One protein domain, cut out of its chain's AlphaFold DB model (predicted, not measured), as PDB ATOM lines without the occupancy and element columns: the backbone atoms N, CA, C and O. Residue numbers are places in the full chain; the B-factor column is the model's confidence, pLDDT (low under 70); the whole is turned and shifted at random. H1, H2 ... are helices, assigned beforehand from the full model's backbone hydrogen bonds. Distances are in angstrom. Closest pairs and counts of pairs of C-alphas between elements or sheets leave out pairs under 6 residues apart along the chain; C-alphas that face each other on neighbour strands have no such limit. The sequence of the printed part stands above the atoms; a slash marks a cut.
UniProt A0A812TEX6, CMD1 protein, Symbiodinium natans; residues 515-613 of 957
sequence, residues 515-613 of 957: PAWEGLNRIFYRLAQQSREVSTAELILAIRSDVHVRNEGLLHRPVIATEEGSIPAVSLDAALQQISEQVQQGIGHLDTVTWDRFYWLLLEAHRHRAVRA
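This is residues 515 to 613 of the 957 residues of the protein "CMD1 protein" of Symbiodinium natans (UniProt A0A812TEX6). Two pairs of crossed helices make the body: H1 crosses H2, H5 crosses H4, and H2 and H4 pack on each other running opposite ways, with H1 and H5 over the same side of them. The short H3 follows at the end of H2, and between H3 and H4 a long loop reaches outward as far as Gly 565. The printed part has 99 residues with five named helices, in the order H1 H2 H3 H4 H5, and no named strand; the class is all helix. It is compact, with a radius of gyration of the C-alphas of 13.5 A, and spans 44 by 32 by 19 A.

H1, residues 515 to 528, touches H2, residues 536 to 545, at a steep tilt of 55 degrees, opposite ways; their closest C-alphas, of Phe 524 and Leu 539, are 6.6 A apart. H3, residues 547 to 551, touches no helix; it is close to H1 but not clearly touching, with the C-alphas of Gly 519 and Val 549 closest at 7.7 A. H2 touches H4, residues 572 to 584, at a shallow tilt of 32 degrees, opposite ways, closest at the C-alphas of Ile 540 and Leu 576, 6.4 A apart. H5, residues 595 to 612, touches H4 with residues 601 to 606 alone, about perpendicular at 81 degrees; the closest C-alphas, of Ala 575 and Ala 605, are 5.2 A apart. H1 and H5 are close but not clearly touching, with the C-alphas of Phe 524 and Trp 595 closest at 6.9 A. H1 and H4 are apart, as are H3 and H5. The helix packing is mostly crossed, but only just: 1 of 3 touching pairs is at a shallow tilt. Every O i to N i+4 pair is within hydrogen-bond range in H1, H2, H3 and H4, and 13 of 14 are in H5.

H1 begins at C-alpha 515, (14.179, -0.815, -15.971), and measures 19.6 A from first to last C-alpha. H2 measures 14.1 A and H3, five residues, 6.0 A. H4 begins at C-alpha 572, (7.118, 1.997, -3.591), and measures 18.5 A. H5, the longest helix, measures 26.6 A and ends at C-alpha 612, (7.486, -1.730, 12.894).

The two C-alphas farthest apart, of Arg 532 and Gly 565, are 43.8 A apart. The printed part has no cut. The link from H3 to H4, residues 552 to 571, is long. The mean pLDDT of the printed part is 71.0, and 31 residues are under 70, among them residues 560 to 569, 584 to 592 and 605 to 613.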
ATOM      1  N   PRO A 515      14.954  -1.733 -15.125       73.25
ATOM      2  CA  PRO A 515      14.179  -0.815 -15.971       73.25
ATOM      3  C   PRO A 515      13.192   0.069 -15.187       73.25
ATOM      4  O   PRO A 515      12.904   1.190 -15.601       73.25
ATOM      5  N   ALA A 516      12.703  -0.385 -14.026       73.38
ATOM      6  CA  ALA A 516      11.853   0.429 -13.158       73.38
ATOM      7  C   ALA A 516      12.667   1.525 -12.446       73.38
ATOM      8  O   ALA A 516      12.214   2.666 -12.347       73.38
ATOM      9  N   TRP A 517      13.890   1.211 -12.004       78.31
ATOM     10  CA  TRP A 517      14.818   2.201 -11.447       78.31
ATOM     11  C   TRP A 517      15.294   3.207 -12.499       78.31
ATOM     12  O   TRP A 517      15.321   4.401 -12.219       78.31
ATOM     13  N   GLU A 518      15.587   2.762 -13.722       78.75
ATOM     14  CA  GLU A 518      15.895   3.631 -14.865       78.75
ATOM     15  C   GLU A 518      14.719   4.556 -15.211       78.75
ATOM     16  O   GLU A 518      14.921   5.747 -15.455       78.75
ATOM     17  N   GLY A 519      13.479   4.051 -15.160       78.06
ATOM     18  CA  GLY A 519      12.264   4.852 -15.329       78.06
ATOM     19  C   GLY A 519      12.132   5.970 -14.287       78.06
ATOM     20  O   GLY A 519      11.893   7.124 -14.647       78.06
ATOM     21  N   LEU A 520      12.360   5.657 -13.006       82.75
ATOM     22  CA  LEU A 520      12.368   6.644 -11.918       82.75
ATOM     23  C   LEU A 520      13.524   7.653 -12.063       82.75
ATOM     24  O   LEU A 520      13.316   8.858 -11.913       82.75
ATOM     25  N   ASN A 521      14.717   7.188 -12.437       82.81
ATOM     26  CA  ASN A 521      15.892   8.029 -12.676       82.81
ATOM     27  C   ASN A 521      15.659   9.006 -13.847       82.81
ATOM     28  O   ASN A 521      15.975  10.193 -13.779       82.81
ATOM     29  N   ARG A 522      14.987   8.546 -14.911       83.62
ATOM     30  CA  ARG A 522      14.580   9.383 -16.050       83.62
ATOM     31  C   ARG A 522      13.553  10.456 -15.668       83.62
ATOM     32  O   ARG A 522      13.510  11.494 -16.326       83.62
ATOM     33  N   ILE A 523      12.744  10.245 -14.626       83.50
ATOM     34  CA  ILE A 523      11.858  11.280 -14.063       83.50
ATOM     35  C   ILE A 523      12.678  12.300 -13.258       83.50
ATOM     36  O   ILE A 523      12.480  13.499 -13.445       83.50
ATOM     37  N   PHE A 524      13.646  11.853 -12.451       84.56
ATOM     38  CA  PHE A 524      14.565  12.747 -11.735       84.56
ATOM     39  C   PHE A 524      15.335  13.671 -12.690       84.56
ATOM     40  O   PHE A 524      15.263  14.893 -12.554       84.56
ATOM     41  N   TYR A 525      15.995  13.122 -13.715       82.56
ATOM     42  CA  TYR A 525      16.732  13.934 -14.693       82.56
ATOM     43  C   TYR A 525      15.832  14.877 -15.506       82.56
ATOM     44  O   TYR A 525      16.272  15.965 -15.870       82.56
ATOM     45  N   ARG A 526      14.559  14.521 -15.742       82.44
ATOM     46  CA  ARG A 526      13.576  15.412 -16.385       82.44
ATOM     47  C   ARG A 526      13.300  16.662 -15.537       82.44
ATOM     48  O   ARG A 526      13.164  17.743 -16.101       82.44
ATOM     49  N   LEU A 527      13.255  16.527 -14.209       80.38
ATOM     50  CA  LEU A 527      13.108  17.656 -13.280       80.38
ATOM     51  C   LEU A 527      14.416  18.441 -13.110       80.38
ATOM     52  O   LEU A 527      14.385  19.670 -13.109       80.38
ATOM     53  N   ALA A 528      15.565  17.761 -13.043       79.75
ATOM     54  CA  ALA A 528      16.885  18.397 -12.922       79.75
ATOM     55  C   ALA A 528      17.289  19.222 -14.163       79.75
ATOM     56  O   ALA A 528      18.141  20.103 -14.084       79.75
ATOM     57  N   GLN A 529      16.670  18.963 -15.319       77.56
ATOM     58  CA  GLN A 529      16.799  19.795 -16.524       77.56
ATOM     59  C   GLN A 529      15.876  21.027 -16.521       77.56
ATOM     60  O   GLN A 529      16.078  21.938 -17.322       77.56
ATOM     61  N   GLN A 530      14.865  21.066 -15.648       73.19
ATOM     62  CA  GLN A 530      13.882  22.156 -15.539       73.19
ATOM     63  C   GLN A 530      14.116  23.044 -14.305       73.19
ATOM     64  O   GLN A 530      13.776  24.224 -14.317       73.19
ATOM     65  N   SER A 531      14.724  22.486 -13.259       66.38
ATOM     66  CA  SER A 531      15.038  23.135 -11.987       66.38
ATOM     67  C   SER A 531      16.499  22.864 -11.625       66.38
ATOM     68  O   SER A 531      16.963  21.729 -11.706       66.38
ATOM     69  N   ARG A 532      17.245  23.911 -11.239       57.47
ATOM     70  CA  ARG A 532      18.673  23.794 -10.872       57.47
ATOM     71  C   ARG A 532      18.886  22.953  -9.608       57.47
ATOM     72  O   ARG A 532      19.954  22.379  -9.425       57.47
ATOM     73  N   GLU A 533      17.866  22.889  -8.761       70.50
ATOM     74  CA  GLU A 533      17.791  22.063  -7.564       70.50
ATOM     75  C   GLU A 533      16.423  21.372  -7.583       70.50
ATOM     76  O   GLU A 533      15.400  22.047  -7.674       70.50
ATOM     77  N   VAL A 534      16.400  20.037  -7.540       77.25
ATOM     78  CA  VAL A 534      15.154  19.255  -7.553       77.25
ATOM     79  C   VAL A 534      14.636  19.132  -6.126       77.25
ATOM     80  O   VAL A 534      15.348  18.600  -5.265       77.25
ATOM     81  N   SER A 535      13.401  19.576  -5.869       81.19
ATOM     82  CA  SER A 535      12.803  19.385  -4.548       81.19
ATOM     83  C   SER A 535      12.261  17.964  -4.362       81.19
ATOM     84  O   SER A 535      11.686  17.356  -5.273       81.19
ATOM     85  N   THR A 536      12.402  17.418  -3.152       77.69
ATOM     86  CA  THR A 536      11.920  16.062  -2.828       77.69
ATOM     87  C   THR A 536      10.399  15.950  -2.961       77.69
ATOM     88  O   THR A 536       9.884  14.908  -3.372       77.69
ATOM     89  N   ALA A 537       9.667  17.027  -2.662       77.50
ATOM     90  CA  ALA A 537       8.213  17.065  -2.787       77.50
ATOM     91  C   ALA A 537       7.759  16.995  -4.257       77.50
ATOM     92  O   ALA A 537       6.903  16.174  -4.594       77.50
ATOM     93  N   GLU A 538       8.359  17.797  -5.141       80.62
ATOM     94  CA  GLU A 538       8.053  17.780  -6.578       80.62
ATOM     95  C   GLU A 538       8.457  16.454  -7.225       80.62
ATOM     96  O   GLU A 538       7.702  15.921  -8.035       80.62
ATOM     97  N   LEU A 539       9.586  15.865  -6.818       84.12
ATOM     98  CA  LEU A 539      10.029  14.548  -7.281       84.12
ATOM     99  C   LEU A 539       9.029  13.436  -6.923       84.12
ATOM    100  O   LEU A 539       8.650  12.644  -7.788       84.12
ATOM    101  N   ILE A 540       8.547  13.399  -5.676       83.94
ATOM    102  CA  ILE A 540       7.531  12.429  -5.228       83.94
ATOM    103  C   ILE A 540       6.207  12.626  -5.985       83.94
ATOM    104  O   ILE A 540       5.574  11.645  -6.385       83.94
ATOM    105  N   LEU A 541       5.789  13.877  -6.212       80.75
ATOM    106  CA  LEU A 541       4.581  14.193  -6.978       80.75
ATOM    107  C   LEU A 541       4.727  13.808  -8.458       80.75
ATOM    108  O   LEU A 541       3.820  13.186  -9.009       80.75
ATOM    109  N   ALA A 542       5.873  14.091  -9.080       83.75
ATOM    110  CA  ALA A 542       6.168  13.712 -10.458       83.75
ATOM    111  C   ALA A 542       6.112  12.189 -10.639       83.75
ATOM    112  O   ALA A 542       5.392  11.714 -11.517       83.75
ATOM    113  N   ILE A 543       6.770  11.425  -9.759       85.38
ATOM    114  CA  ILE A 543       6.755   9.952  -9.762       85.38
ATOM    115  C   ILE A 543       5.331   9.401  -9.594       85.38
ATOM    116  O   ILE A 543       4.935   8.498 -10.328       85.38
ATOM    117  N   ARG A 544       4.526   9.967  -8.684       82.88
ATOM    118  CA  ARG A 544       3.109   9.591  -8.515       82.88
ATOM    119  C   ARG A 544       2.218  10.001  -9.694       82.88
ATOM    120  O   ARG A 544       1.138   9.432  -9.858       82.88
ATOM    121  N   SER A 545       2.641  10.971 -10.503       80.88
ATOM    122  CA  SER A 545       1.881  11.481 -11.652       80.88
ATOM    123  C   SER A 545       2.229  10.824 -12.994       80.88
ATOM    124  O   SER A 545       1.362  10.796 -13.868       80.88
ATOM    125  N   ASP A 546       3.449  10.291 -13.175       84.62
ATOM    126  CA  ASP A 546       3.907   9.790 -14.479       84.62
ATOM    127  C   ASP A 546       3.080   8.583 -14.949       84.62
ATOM    128  O   ASP A 546       2.814   7.623 -14.219       84.62
ATOM    129  N   VAL A 547       2.671   8.650 -16.215       73.62
ATOM    130  CA  VAL A 547       1.780   7.684 -16.859       73.62
ATOM    131  C   VAL A 547       2.394   6.281 -16.895       73.62
ATOM    132  O   VAL A 547       1.669   5.309 -16.713       73.62
ATOM    133  N   HIS A 548       3.714   6.147 -17.056       76.00
ATOM    134  CA  HIS A 548       4.377   4.837 -17.137       76.00
ATOM    135  C   HIS A 548       4.419   4.155 -15.767       76.00
ATOM    136  O   HIS A 548       4.005   3.007 -15.631       76.00
ATOM    137  N   VAL A 549       4.809   4.903 -14.726       79.00
ATOM    138  CA  VAL A 549       4.879   4.424 -13.332       79.00
ATOM    139  C   VAL A 549       3.515   3.913 -12.849       79.00
ATOM    140  O   VAL A 549       3.439   2.922 -12.117       79.00
ATOM    141  N   ARG A 550       2.431   4.557 -13.303       74.56
ATOM    142  CA  ARG A 550       1.047   4.143 -13.033       74.56
ATOM    143  C   ARG A 550       0.596   2.958 -13.893       74.56
ATOM    144  O   ARG A 550       0.018   2.025 -13.343       74.56
ATOM    145  N   ASN A 551       0.870   2.963 -15.199       72.81
ATOM    146  CA  ASN A 551       0.443   1.900 -16.118       72.81
ATOM    147  C   ASN A 551       1.156   0.559 -15.859       72.81
ATOM    148  O   ASN A 551       0.543  -0.494 -16.004       72.81
ATOM    149  N   GLU A 552       2.423   0.580 -15.441       74.25
ATOM    150  CA  GLU A 552       3.208  -0.624 -15.106       74.25
ATOM    151  C   GLU A 552       3.006  -1.114 -13.656       74.25
ATOM    152  O   GLU A 552       3.594  -2.122 -13.237       74.25
ATOM    153  N   GLY A 553       2.187  -0.398 -12.873       71.00
ATOM    154  CA  GLY A 553       1.854  -0.728 -11.486       71.00
ATOM    155  C   GLY A 553       3.016  -0.591 -10.495       71.00
ATOM    156  O   GLY A 553       2.954  -1.166  -9.407       71.00
ATOM    157  N   LEU A 554       4.082   0.143 -10.842       77.69
ATOM    158  CA  LEU A 554       5.332   0.197 -10.067       77.69
ATOM    159  C   LEU A 554       5.121   0.698  -8.630       77.69
ATOM    160  O   LEU A 554       5.789   0.223  -7.716       77.69
ATOM    161  N   LEU A 555       4.140   1.583  -8.416       75.44
ATOM    162  CA  LEU A 555       3.726   2.086  -7.096       75.44
ATOM    163  C   LEU A 555       3.361   0.973  -6.094       75.44
ATOM    164  O   LEU A 555       3.558   1.144  -4.890       75.44
ATOM    165  N   HIS A 556       2.859  -0.167  -6.576       72.31
ATOM    166  CA  HIS A 556       2.457  -1.302  -5.742       72.31
ATOM    167  C   HIS A 556       3.534  -2.391  -5.626       72.31
ATOM    168  O   HIS A 556       3.395  -3.279  -4.785       72.31
ATOM    169  N   ARG A 557       4.615  -2.327  -6.417       75.62
ATOM    170  CA  ARG A 557       5.722  -3.292  -6.328       75.62
ATOM    171  C   ARG A 557       6.603  -3.015  -5.106       75.62
ATOM    172  O   ARG A 557       6.758  -1.851  -4.724       75.62
ATOM    173  N   PRO A 558       7.195  -4.055  -4.494       73.06
ATOM    174  CA  PRO A 558       8.121  -3.875  -3.390       73.06
ATOM    175  C   PRO A 558       9.448  -3.257  -3.848       73.06
ATOM    176  O   PRO A 558       9.962  -3.565  -4.925       73.06
ATOM    177  N   VAL A 559      10.021  -2.392  -3.007       72.00
ATOM    178  CA  VAL A 559      11.282  -1.681  -3.305       72.00
ATOM    179  C   VAL A 559      12.490  -2.632  -3.359       72.00
ATOM    180  O   VAL A 559      13.433  -2.382  -4.104       72.00
ATOM    181  N   ILE A 560      12.451  -3.730  -2.598       69.12
ATOM    182  CA  ILE A 560      13.522  -4.731  -2.461       69.12
ATOM    183  C   ILE A 560      12.881  -6.126  -2.509       69.12
ATOM    184  O   ILE A 560      11.750  -6.290  -2.044       69.12
ATOM    185  N   ALA A 561      13.582  -7.128  -3.048       55.62
ATOM    186  CA  ALA A 561      13.177  -8.525  -2.905       55.62
ATOM    187  C   ALA A 561      13.374  -8.991  -1.454       55.62
ATOM    188  O   ALA A 561      14.472  -8.897  -0.911       55.62
ATOM    189  N   THR A 562      12.315  -9.516  -0.843       52.94
ATOM    190  CA  THR A 562      12.371 -10.238   0.435       52.94
ATOM    191  C   THR A 562      12.265 -11.730   0.155       52.94
ATOM    192  O   THR A 562      11.326 -12.149  -0.524       52.94
ATOM    193  N   GLU A 563      13.186 -12.532   0.684       46.38
ATOM    194  CA  GLU A 563      13.061 -13.993   0.657       46.38
ATOM    195  C   GLU A 563      11.834 -14.453   1.467       46.38
ATOM    196  O   GLU A 563      11.398 -13.780   2.409       46.38
ATOM    197  N   GLU A 564      11.243 -15.591   1.091       44.31
ATOM    198  CA  GLU A 564       9.986 -16.068   1.676       44.31
ATOM    199  C   GLU A 564      10.132 -16.413   3.168       44.31
ATOM    200  O   GLU A 564      10.598 -17.487   3.541       44.31
ATOM    201  N   GLY A 565       9.685 -15.502   4.038       51.56
ATOM    202  CA  GLY A 565       9.539 -15.755   5.476       51.56
ATOM    203  C   GLY A 565       9.969 -14.623   6.407       51.56
ATOM    204  O   GLY A 565       9.638 -14.678   7.592       51.56
ATOM    205  N   SER A 566      10.660 -13.584   5.918       51.44
ATOM    206  CA  SER A 566      11.113 -12.471   6.766       51.44
ATOM    207  C   SER A 566      10.902 -11.104   6.114       51.44
ATOM    208  O   SER A 566      11.333 -10.877   4.990       51.44
ATOM    209  N   ILE A 567      10.297 -10.187   6.883       50.47
ATOM    210  CA  ILE A 567       9.919  -8.806   6.520       50.47
ATOM    211  C   ILE A 567       8.781  -8.724   5.474       50.47
ATOM    212  O   ILE A 567       8.912  -9.237   4.368       50.47
ATOM    213  N   PRO A 568       7.662  -8.020   5.756       53.44
ATOM    214  CA  PRO A 568       6.680  -7.703   4.724       53.44
ATOM    215  C   PRO A 568       7.232  -6.610   3.802       53.44
ATOM    216  O   PRO A 568       7.487  -5.483   4.234       53.44
ATOM    217  N   ALA A 569       7.416  -6.949   2.529       59.66
ATOM    218  CA  ALA A 569       8.066  -6.083   1.558       59.66
ATOM    219  C   ALA A 569       7.291  -4.770   1.328       59.66
ATOM    220  O   ALA A 569       6.141  -4.763   0.885       59.66
ATOM    221  N   VAL A 570       7.931  -3.636   1.627       70.56
ATOM    222  CA  VAL A 570       7.311  -2.306   1.524       70.56
ATOM    223  C   VAL A 570       7.182  -1.892   0.060       70.56
ATOM    224  O   VAL A 570       8.181  -1.885  -0.668       70.56
ATOM    225  N   SER A 571       5.966  -1.526  -0.358       81.44
ATOM    226  CA  SER A 571       5.686  -1.017  -1.703       81.44
ATOM    227  C   SER A 571       6.269   0.379  -1.935       81.44
ATOM    228  O   SER A 571       6.415   1.170  -0.997       81.44
ATOM    229  N   LEU A 572       6.567   0.700  -3.196       81.06
ATOM    230  CA  LEU A 572       7.118   1.997  -3.591       81.06
ATOM    231  C   LEU A 572       6.269   3.176  -3.085       81.06
ATOM    232  O   LEU A 572       6.816   4.113  -2.512       81.06
ATOM    233  N   ASP A 573       4.940   3.127  -3.213       79.69
ATOM    234  CA  ASP A 573       4.069   4.210  -2.737       79.69
ATOM    235  C   ASP A 573       4.072   4.368  -1.205       79.69
ATOM    236  O   ASP A 573       4.064   5.488  -0.692       79.69
ATOM    237  N   ALA A 574       4.176   3.261  -0.460       77.12
ATOM    238  CA  ALA A 574       4.284   3.296   0.998       77.12
ATOM    239  C   ALA A 574       5.634   3.872   1.471       77.12
ATOM    240  O   ALA A 574       5.684   4.525   2.518       77.12
ATOM    241  N   ALA A 575       6.709   3.671   0.700       79.44
ATOM    242  CA  ALA A 575       8.005   4.309   0.925       79.44
ATOM    243  C   ALA A 575       7.966   5.810   0.574       79.44
ATOM    244  O   ALA A 575       8.330   6.641   1.405       79.44
ATOM    245  N   LEU A 576       7.437   6.173  -0.602       83.31
ATOM    246  CA  LEU A 576       7.255   7.567  -1.038       83.31
ATOM    247  C   LEU A 576       6.401   8.374  -0.048       83.31
ATOM    248  O   LEU A 576       6.735   9.519   0.260       83.31
ATOM    249  N   GLN A 577       5.331   7.780   0.497       82.00
ATOM    250  CA  GLN A 577       4.520   8.421   1.532       82.00
ATOM    251  C   GLN A 577       5.346   8.726   2.788       82.00
ATOM    252  O   GLN A 577       5.313   9.855   3.275       82.00
ATOM    253  N   GLN A 578       6.123   7.759   3.279       76.38
ATOM    254  CA  GLN A 578       6.952   7.935   4.473       76.38
ATOM    255  C   GLN A 578       8.011   9.035   4.287       76.38
ATOM    256  O   GLN A 578       8.227   9.822   5.205       76.38
ATOM    257  N   ILE A 579       8.617   9.145   3.099       77.19
ATOM    258  CA  ILE A 579       9.552  10.237   2.782       77.19
ATOM    259  C   ILE A 579       8.811  11.585   2.772       77.19
ATOM    260  O   ILE A 579       9.292  12.547   3.367       77.19
ATOM    261  N   SER A 580       7.610  11.665   2.180       78.81
ATOM    262  CA  SER A 580       6.817  12.906   2.208       78.81
ATOM    263  C   SER A 580       6.392  13.322   3.625       78.81
ATOM    264  O   SER A 580       6.426  14.507   3.945       78.81
ATOM    265  N   GLU A 581       6.085  12.364   4.506       76.31
ATOM    266  CA  GLU A 581       5.799  12.621   5.925       76.31
ATOM    267  C   GLU A 581       7.053  13.085   6.693       76.31
ATOM    268  O   GLU A 581       6.942  13.931   7.578       76.31
ATOM    269  N   GLN A 582       8.247  12.584   6.350       69.56
ATOM    270  CA  GLN A 582       9.524  13.021   6.937       69.56
ATOM    271  C   GLN A 582       9.934  14.437   6.499       69.56
ATOM    272  O   GLN A 582      10.443  15.196   7.322       69.56
ATOM    273  N   VAL A 583       9.673  14.813   5.241       72.69
ATOM    274  CA  VAL A 583       9.849  16.194   4.750       72.69
ATOM    275  C   VAL A 583       8.890  17.140   5.487       72.69
ATOM    276  O   VAL A 583       9.324  18.132   6.066       72.69
ATOM    277  N   GLN A 584       7.601  16.787   5.576       67.88
ATOM    278  CA  GLN A 584       6.588  17.581   6.292       67.88
ATOM    279  C   GLN A 584       6.856  17.730   7.803       67.88
ATOM    280  O   GLN A 584       6.359  18.668   8.421       67.88
ATOM    281  N   GLN A 585       7.651  16.841   8.406       69.19
ATOM    282  CA  GLN A 585       8.059  16.922   9.816       69.19
ATOM    283  C   GLN A 585       9.252  17.864  10.071       69.19
ATOM    284  O   GLN A 585       9.743  17.929  11.198       69.19
ATOM    285  N   GLY A 586       9.704  18.625   9.067       51.44
ATOM    286  CA  GLY A 586      10.647  19.732   9.263       51.44
ATOM    287  C   GLY A 586      12.115  19.318   9.375       51.44
ATOM    288  O   GLY A 586      12.916  20.037   9.974       51.44
ATOM    289  N   ILE A 587      12.502  18.179   8.792       52.91
ATOM    290  CA  ILE A 587      13.917  17.817   8.624       52.91
ATOM    291  C   ILE A 587      14.487  18.650   7.460       52.91
ATOM    292  O   ILE A 587      14.660  18.139   6.353       52.91
ATOM    293  N   GLY A 588      14.778  19.932   7.721       48.31
ATOM    294  CA  GLY A 588      15.192  20.982   6.760       48.31
ATOM    295  C   GLY A 588      16.550  20.792   6.062       48.31
ATOM    296  O   GLY A 588      17.243  21.748   5.732       48.31
ATOM    297  N   HIS A 589      16.957  19.539   5.870       54.75
ATOM    298  CA  HIS A 589      17.997  19.119   4.938       54.75
ATOM    299  C   HIS A 589      17.438  18.206   3.834       54.75
ATOM    300  O   HIS A 589      18.222  17.732   3.017       54.75
ATOM    301  N   LEU A 590      16.135  17.892   3.823       57.75
ATOM    302  CA  LEU A 590      15.487  17.023   2.828       57.75
ATOM    303  C   LEU A 590      14.729  17.790   1.737       57.75
ATOM    304  O   LEU A 590      14.142  17.154   0.865       57.75
ATOM    305  N   ASP A 591      14.739  19.121   1.757       61.12
ATOM    306  CA  ASP A 591      13.979  19.920   0.793       61.12
ATOM    307  C   ASP A 591      14.518  19.754  -0.635       61.12
ATOM    308  O   ASP A 591      13.728  19.541  -1.550       61.12
ATOM    309  N   THR A 592      15.848  19.725  -0.810       69.25
ATOM    310  CA  THR A 592      16.531  19.420  -2.082       69.25
ATOM    311  C   THR A 592      17.406  18.166  -1.968       69.25
ATOM    312  O   THR A 592      18.070  17.916  -0.953       69.25
ATOM    313  N   VAL A 593      17.375  17.312  -2.999       73.00
ATOM    314  CA  VAL A 593      17.927  15.945  -2.945       73.00
ATOM    315  C   VAL A 593      18.545  15.526  -4.288       73.00
ATOM    316  O   VAL A 593      17.975  15.757  -5.351       73.00
ATOM    317  N   THR A 594      19.712  14.871  -4.239       78.88
ATOM    318  CA  THR A 594      20.349  14.203  -5.389       78.88
ATOM    319  C   THR A 594      19.757  12.812  -5.626       78.88
ATOM    320  O   THR A 594      19.217  12.205  -4.699       78.88
ATOM    321  N   TRP A 595      19.897  12.267  -6.841       77.00
ATOM    322  CA  TRP A 595      19.364  10.943  -7.192       77.00
ATOM    323  C   TRP A 595      19.776   9.845  -6.201       77.00
ATOM    324  O   TRP A 595      18.918   9.142  -5.671       77.00
ATOM    325  N   ASP A 596      21.066   9.750  -5.874       71.94
ATOM    326  CA  ASP A 596      21.588   8.714  -4.972       71.94
ATOM    327  C   ASP A 596      20.989   8.852  -3.569       71.94
ATOM    328  O   ASP A 596      20.631   7.872  -2.921       71.94
ATOM    329  N   ARG A 597      20.806  10.092  -3.106       71.88
ATOM    330  CA  ARG A 597      20.197  10.388  -1.809       71.88
ATOM    331  C   ARG A 597      18.697  10.070  -1.798       71.88
ATOM    332  O   ARG A 597      18.200   9.605  -0.778       71.88
ATOM    333  N   PHE A 598      17.990  10.240  -2.917       78.62
ATOM    334  CA  PHE A 598      16.602   9.791  -3.074       78.62
ATOM    335  C   PHE A 598      16.489   8.259  -3.078       78.62
ATOM    336  O   PHE A 598      15.639   7.694  -2.389       78.62
ATOM    337  N   TYR A 599      17.391   7.591  -3.796       76.69
ATOM    338  CA  TYR A 599      17.519   6.135  -3.827       76.69
ATOM    339  C   TYR A 599      17.747   5.562  -2.415       76.69
ATOM    340  O   TYR A 599      16.999   4.687  -1.973       76.69
ATOM    341  N   TRP A 600      18.681   6.133  -1.644       71.81
ATOM    342  CA  TRP A 600      18.908   5.750  -0.244       71.81
ATOM    343  C   TRP A 600      17.699   6.006   0.671       71.81
ATOM    344  O   TRP A 600      17.406   5.172   1.528       71.81
ATOM    345  N   LEU A 601      16.953   7.103   0.484       76.69
ATOM    346  CA  LEU A 601      15.732   7.377   1.261       76.69
ATOM    347  C   LEU A 601      14.635   6.323   1.024       76.69
ATOM    348  O   LEU A 601      13.948   5.938   1.971       76.69
ATOM    349  N   LEU A 602      14.495   5.807  -0.203       77.50
ATOM    350  CA  LEU A 602      13.558   4.718  -0.517       77.50
ATOM    351  C   LEU A 602      13.955   3.393   0.156       77.50
ATOM    352  O   LEU A 602      13.087   2.679   0.666       77.50
ATOM    353  N   LEU A 603      15.256   3.087   0.208       73.19
ATOM    354  CA  LEU A 603      15.780   1.904   0.900       73.19
ATOM    355  C   LEU A 603      15.632   2.013   2.429       73.19
ATOM    356  O   LEU A 603      15.224   1.048   3.080       73.19
ATOM    357  N   GLU A 604      15.894   3.181   3.021       72.31
ATOM    358  CA  GLU A 604      15.760   3.361   4.473       72.31
ATOM    359  C   GLU A 604      14.290   3.412   4.921       72.31
ATOM    360  O   GLU A 604      13.940   2.885   5.979       72.31
ATOM    361  N   ALA A 605      13.381   3.929   4.084       66.81
ATOM    362  CA  ALA A 605      11.945   3.824   4.337       66.81
ATOM    363  C   ALA A 605      11.487   2.355   4.460       66.81
ATOM    364  O   ALA A 605      10.705   2.024   5.357       66.81
ATOM    365  N   HIS A 606      12.034   1.460   3.626       62.22
ATOM    366  CA  HIS A 606      11.800   0.018   3.721       62.22
ATOM    367  C   HIS A 606      12.336  -0.558   5.051       62.22
ATOM    368  O   HIS A 606      11.595  -1.232   5.774       62.22
ATOM    369  N   ARG A 607      13.584  -0.235   5.427       60.69
ATOM    370  CA  ARG A 607      14.236  -0.701   6.673       60.69
ATOM    371  C   ARG A 607      13.494  -0.248   7.937       60.69
ATOM    372  O   ARG A 607      13.192  -1.072   8.802       60.69
ATOM    373  N   HIS A 608      13.116   1.025   8.035       53.97
ATOM    374  CA  HIS A 608      12.360   1.552   9.179       53.97
ATOM    375  C   HIS A 608      10.967   0.913   9.346       53.97
ATOM    376  O   HIS A 608      10.522   0.687  10.476       53.97
ATOM    377  N   ARG A 609      10.260   0.607   8.249       56.00
ATOM    378  CA  ARG A 609       8.906   0.033   8.320       56.00
ATOM    379  C   ARG A 609       8.927  -1.467   8.625       56.00
ATOM    380  O   ARG A 609       8.063  -1.928   9.369       56.00
ATOM    381  N   ALA A 610       9.951  -2.192   8.168       49.47
ATOM    382  CA  ALA A 610      10.212  -3.585   8.543       49.47
ATOM    383  C   ALA A 610      10.275  -3.775  10.071       49.47
ATOM    384  O   ALA A 610       9.614  -4.655  10.623       49.47
ATOM    385  N   VAL A 611      10.990  -2.887  10.773       47.91
ATOM    386  CA  VAL A 611      11.128  -2.910  12.245       47.91
ATOM    387  C   VAL A 611       9.794  -2.672  12.971       47.91
ATOM    388  O   VAL A 611       9.607  -3.166  14.081       47.91
ATOM    389  N   ARG A 612       8.840  -1.961  12.352       46.66
ATOM    390  CA  ARG A 612       7.486  -1.730  12.894       46.66
ATOM    391  C   ARG A 612       6.487  -2.857  12.609       46.66
ATOM    392  O   ARG A 612       5.409  -2.837  13.196       46.66
ATOM    393  N   ALA A 613       6.804  -3.794  11.716       38.62
ATOM    394  CA  ALA A 613       5.863  -4.816  11.254       38.62
ATOM    395  C   ALA A 613       5.991  -6.176  11.969       38.62
ATOM    396  O   ALA A 613       5.178  -7.069  11.733       38.62
TER     397      ALA A 613